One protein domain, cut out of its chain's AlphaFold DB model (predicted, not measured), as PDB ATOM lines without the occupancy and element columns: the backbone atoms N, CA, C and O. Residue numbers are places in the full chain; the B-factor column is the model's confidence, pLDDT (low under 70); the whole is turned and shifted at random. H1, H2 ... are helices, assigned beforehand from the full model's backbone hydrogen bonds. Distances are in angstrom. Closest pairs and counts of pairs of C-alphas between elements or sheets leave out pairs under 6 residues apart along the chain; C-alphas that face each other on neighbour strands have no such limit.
ATOM      1  N   GLU A   4     154.546 158.417 244.111       98.06
ATOM      2  CA  GLU A   4     155.403 159.331 243.350       98.06
ATOM      3  C   GLU A   4     156.883 159.112 243.692       98.06
ATOM      4  O   GLU A   4     157.736 159.040 242.810       98.06
ATOM      5  N   ALA A   5     157.186 158.893 244.976       96.62
ATOM      6  CA  ALA A   5     158.542 158.598 245.430       96.62
ATOM      7  C   ALA A   5     159.058 157.252 244.898       96.62
ATOM      8  O   ALA A   5     160.251 157.113 244.644       96.62
ATOM      9  N   LYS A   6     158.181 156.254 244.719       96.06
ATOM     10  CA  LYS A   6     158.574 154.972 244.111       96.06
ATOM     11  C   LYS A   6     158.821 155.117 242.615       96.06
ATOM     12  O   LYS A   6     159.758 154.510 242.114       96.06
ATOM     13  N   ALA A   7     157.995 155.904 241.926       97.69
ATOM     14  CA  ALA A   7     158.131 156.137 240.492       97.69
ATOM     15  C   ALA A   7     159.433 156.878 240.142       97.69
ATOM     16  O   ALA A   7     160.048 156.581 239.125       97.69
ATOM     17  N   ALA A   8     159.880 157.798 241.003       98.06
ATOM     18  CA  ALA A   8     161.128 158.539 240.814       98.06
ATOM     19  C   ALA A   8     162.399 157.765 241.228       98.06
ATOM     20  O   ALA A   8     163.511 158.216 240.956       98.06
ATOM     21  N   ALA A   9     162.272 156.632 241.927       97.31
ATOM     22  CA  ALA A   9     163.419 155.916 242.472       97.31
ATOM     23  C   ALA A   9     164.039 154.954 241.448       97.31
ATOM     24  O   ALA A   9     163.370 154.067 240.928       97.31
ATOM     25  N   HIS A  10     165.359 155.038 241.263       97.69
ATOM     26  CA  HIS A  10     166.119 154.063 240.465       97.69
ATOM     27  C   HIS A  10     166.078 152.646 241.049       97.69
ATOM     28  O   HIS A  10     166.274 151.661 240.341       97.69
ATOM     29  N   TRP A  11     165.854 152.538 242.358       97.25
ATOM     30  CA  TRP A  11     165.756 151.266 243.048       97.25
ATOM     31  C   TRP A  11     164.727 151.345 244.172       97.25
ATOM     32  O   TRP A  11     164.800 152.203 245.052       97.25
ATOM     33  N   VAL A  12     163.776 150.413 244.151       97.44
ATOM     34  CA  VAL A  12     162.802 150.183 245.219       97.44
ATOM     35  C   VAL A  12     163.132 148.849 245.890       97.44
ATOM     36  O   VAL A  12     163.217 147.817 245.227       97.44
ATOM     37  N   THR A  13     163.323 148.864 247.208       97.69
ATOM     38  CA  THR A  13     163.643 147.662 247.992       97.69
ATOM     39  C   THR A  13     162.454 146.715 248.088       97.69
ATOM     40  O   THR A  13     161.300 147.154 248.127       97.69
ATOM     41  N   ARG A  14     162.724 145.411 248.215       97.56
ATOM     42  CA  ARG A  14     161.676 144.405 248.451       97.56
ATOM     43  C   ARG A  14     161.140 144.482 249.876       97.56
ATOM     44  O   ARG A  14     159.935 144.375 250.096       97.56
ATOM     45  N   ASN A  15     162.026 144.705 250.844       97.62
ATOM     46  CA  ASN A  15     161.632 144.861 252.237       97.62
ATOM     47  C   ASN A  15     160.937 146.206 252.486       97.62
ATOM     48  O   ASN A  15     161.282 147.239 251.906       97.62
ATOM     49  N   ARG A  16     159.973 146.205 253.412       96.69
ATOM     50  CA  ARG A  16     159.296 147.427 253.871       96.69
ATOM     51  C   ARG A  16     160.191 148.224 254.831       96.69
ATOM     52  O   ARG A  16     161.089 147.681 255.482       96.69
ATOM     53  N   GLY A  17     159.904 149.521 254.961       96.06
ATOM     54  CA  GLY A  17     160.527 150.385 255.972       96.06
ATOM     55  C   GLY A  17     160.367 149.806 257.384       96.06
ATOM     56  O   GLY A  17     159.334 149.218 257.698       96.06
ATOM     57  N   GLY A  18     161.417 149.899 258.206       97.19
ATOM     58  CA  GLY A  18     161.459 149.292 259.547       97.19
ATOM     59  C   GLY A  18     161.532 147.756 259.572       97.19
ATOM     60  O   GLY A  18     161.543 147.159 260.646       97.19
ATOM     61  N   ARG A  19     161.581 147.101 258.404       97.88
ATOM     62  CA  ARG A  19     161.661 145.637 258.244       97.88
ATOM     63  C   ARG A  19     162.844 145.219 257.364       97.88
ATOM     64  O   ARG A  19     162.767 144.238 256.642       97.88
ATOM     65  N   GLY A  20     163.932 145.994 257.397       97.69
ATOM     66  CA  GLY A  20     165.169 145.665 256.680       97.69
ATOM     67  C   GLY A  20     165.357 146.332 255.314       97.69
ATOM     68  O   GLY A  20     166.325 146.004 254.637       97.69
ATOM     69  N   ALA A  21     164.510 147.291 254.917       97.88
ATOM     70  CA  ALA A  21     164.697 148.058 253.673       97.88
ATOM     71  C   ALA A  21     166.107 148.671 253.554       97.88
ATOM     72  O   ALA A  21     166.802 148.456 252.570       97.88
ATOM     73  N   VAL A  22     166.578 149.370 254.592       97.75
ATOM     74  CA  VAL A  22     167.910 150.004 254.576       97.75
ATOM     75  C   VAL A  22     169.033 148.965 254.551       97.75
ATOM     76  O   VAL A  22     170.005 149.135 253.823       97.75
ATOM     77  N   ARG A  23     168.886 147.849 255.280       97.69
ATOM     78  CA  ARG A  23     169.851 146.741 255.248       97.69
ATOM     79  C   ARG A  23     169.996 146.167 253.835       97.69
ATOM     80  O   ARG A  23     171.120 145.910 253.417       97.69
ATOM     81  N   GLU A  24     168.892 146.000 253.108       98.38
ATOM     82  CA  GLU A  24     168.903 145.557 251.709       98.38
ATOM     83  C   GLU A  24     169.700 146.527 250.824       98.38
ATOM     84  O   GLU A  24     170.564 146.084 250.067       98.38
ATOM     85  N   VAL A  25     169.492 147.842 250.989       98.06
ATOM     86  CA  VAL A  25     170.263 148.875 250.273       98.06
ATOM     87  C   VAL A  25     171.751 148.799 250.604       98.06
ATOM     88  O   VAL A  25     172.575 148.696 249.695       98.06
ATOM     89  N   CYS A  26     172.111 148.816 251.891       97.50
ATOM     90  CA  CYS A  26     173.505 148.756 252.333       97.50
ATOM     91  C   CYS A  26     174.214 147.504 251.804       97.50
ATOM     92  O   CYS A  26     175.336 147.591 251.311       97.50
ATOM     93  N   GLU A  27     173.560 146.346 251.870       97.56
ATOM     94  CA  GLU A  27     174.109 145.093 251.357       97.56
ATOM     95  C   GLU A  27     174.308 145.136 249.836       97.56
ATOM     96  O   GLU A  27     175.376 144.749 249.358       97.56
ATOM     97  N   GLY A  28     173.331 145.645 249.079       97.88
ATOM     98  CA  GLY A  28     173.446 145.801 247.626       97.88
ATOM     99  C   GLY A  28     174.598 146.722 247.223       97.88
ATOM    100  O   GLY A  28     175.426 146.337 246.400       97.88
ATOM    101  N   LEU A  29     174.713 147.891 247.859       98.00
ATOM    102  CA  LEU A  29     175.803 148.839 247.607       98.00
ATOM    103  C   LEU A  29     177.172 148.238 247.941       98.00
ATOM    104  O   LEU A  29     178.098 148.308 247.133       98.00
ATOM    105  N   LEU A  30     177.304 147.594 249.102       97.75
ATOM    106  CA  LEU A  30     178.559 146.963 249.509       97.75
ATOM    107  C   LEU A  30     178.943 145.797 248.593       97.75
ATOM    108  O   LEU A  30     180.130 145.592 248.338       97.75
ATOM    109  N   LYS A  31     177.967 145.035 248.090       97.50
ATOM    110  CA  LYS A  31     178.206 143.970 247.107       97.50
ATOM    111  C   LYS A  31     178.629 144.541 245.757       97.50
ATOM    112  O   LYS A  31     179.625 144.071 245.219       97.50
ATOM    113  N   ALA A  32     177.945 145.571 245.259       97.81
ATOM    114  CA  ALA A  32     178.299 146.244 244.009       97.81
ATOM    115  C   ALA A  32     179.713 146.849 244.053       97.81
ATOM    116  O   ALA A  32     180.426 146.839 243.057       97.81
ATOM    117  N   GLN A  33     180.147 147.311 245.227       98.31
ATOM    118  CA  GLN A  33     181.506 147.811 245.459       98.31
ATOM    119  C   GLN A  33     182.541 146.707 245.754       98.31
ATOM    120  O   GLN A  33     183.703 147.022 245.994       98.31
ATOM    121  N   GLY A  34     182.152 145.429 245.832       97.31
ATOM    122  CA  GLY A  34     183.049 144.328 246.220       97.31
ATOM    123  C   GLY A  34     183.484 144.331 247.697       97.31
ATOM    124  O   GLY A  34     184.333 143.541 248.102       97.31
ATOM    125  N   ARG A  35     182.894 145.189 248.533       97.44
ATOM    126  CA  ARG A  35     183.295 145.433 249.933       97.44
ATOM    127  C   ARG A  35     182.551 144.582 250.954       97.44
ATOM    128  O   ARG A  35     182.967 144.514 252.107       97.44
ATOM    129  N   TRP A  36     181.466 143.926 250.544       95.69
ATOM    130  CA  TRP A  36     180.601 143.148 251.432       95.69
ATOM    131  C   TRP A  36     181.372 142.164 252.321       95.69
ATOM    132  O   TRP A  36     181.236 142.214 253.540       95.69
ATOM    133  N   LYS A  37     182.220 141.320 251.719       94.62
ATOM    134  CA  LYS A  37     182.990 140.286 252.432       94.62
ATOM    135  C   LYS A  37     183.913 140.875 253.503       94.62
ATOM    136  O   LYS A  37     183.998 140.332 254.598       94.62
ATOM    137  N   THR A  38     184.578 141.987 253.196       94.19
ATOM    138  CA  THR A  38     185.479 142.670 254.134       94.19
ATOM    139  C   THR A  38     184.718 143.207 255.337       94.19
ATOM    140  O   THR A  38     185.146 142.995 256.465       94.19
ATOM    141  N   VAL A  39     183.572 143.855 255.101       93.75
ATOM    142  CA  VAL A  39     182.746 144.419 256.178       93.75
ATOM    143  C   VAL A  39     182.248 143.315 257.105       93.75
ATOM    144  O   VAL A  39     182.448 143.411 258.309       93.75
ATOM    145  N   ILE A  40     181.656 142.244 256.569       93.44
ATOM    146  CA  ILE A  40     181.093 141.178 257.415       93.44
ATOM    147  C   ILE A  40     182.157 140.393 258.186       93.44
ATOM    148  O   ILE A  40     181.855 139.883 259.260       93.44
ATOM    149  N   ARG A  41     183.397 140.311 257.678       92.12
ATOM    150  CA  ARG A  41     184.497 139.629 258.374       92.12
ATOM    151  C   ARG A  41     184.781 140.258 259.739       92.12
ATOM    152  O   ARG A  41     185.028 139.521 260.680       92.12
ATOM    153  N   GLY A  42     184.677 141.583 259.858       88.50
ATOM    154  CA  GLY A  42     184.859 142.288 261.134       88.50
ATOM    155  C   GLY A  42     183.764 142.016 262.174       88.50
ATOM    156  O   GLY A  42     183.928 142.376 263.331       88.50
ATOM    157  N   TYR A  43     182.658 141.378 261.778       85.12
ATOM    158  CA  TYR A  43     181.548 141.020 262.667       85.12
ATOM    159  C   TYR A  43     181.387 139.505 262.843       85.12
ATOM    160  O   TYR A  43     180.510 139.068 263.588       85.12
TER     161      TYR A  43
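This is residues 4 to 43 of the 49 residues of the protein "Phenylphosphate carboxylase subunit delta" of Deltaproteobacteria bacterium (UniProt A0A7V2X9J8). Picture a flat, open zigzag with one helix, H2, slanting through its middle. Past one end of H2 the chain turns a sharp corner into the shorter helix H3, and before the other end a long loop, residues 8 to 20, leads from the tiny helix H1, which sticks out with residues 4 to 10. The printed part has 40 residues with three named helices, in the order H1, H2, H3, and no named strand; the class is all helix. The whole is loose, with a radius of gyration of the C-alphas of 12.2 A and spans of 38 by 21 by 10 A.

Begin at H2, residues 21 to 32, and look past its end to H3, residues 36 to 41. These two are close but not clearly touching; their closest C-alphas, those of Leu 30 and Trp 36, are 4.7 A apart. Their lines are about perpendicular, at 76 degrees. Now look back to H1, residues 4 to 7, which is apart from both H2 and H3. In the backbone of H2 and H3, every O i to N i+4 pair is within hydrogen-bond range; H1 is too short for such a pair, and its one O i to N i+3 pair is within range.

Find C-alpha 21 at (164.697, 148.058, 253.673); from there H2 runs 16.8 A to C-alpha 32 at (178.299, 146.244, 244.009). H3 runs 8.7 A from C-alpha 36 to C-alpha 41, at (184.497, 139.629, 258.374). H1 begins at C-alpha 4, at (155.403, 159.331, 243.350), and measures 5.1 A to C-alpha 7.

The two C-alphas farthest apart are those of Glu 4 and Gly 42, at 38.4 A. The link from H1 to H2 is long, with 13 residues, and the link from H2 to H3 is tight, with 3. The printed part has no cut. The mean pLDDT of the printed part is 96.5, and no printed residue is under 70.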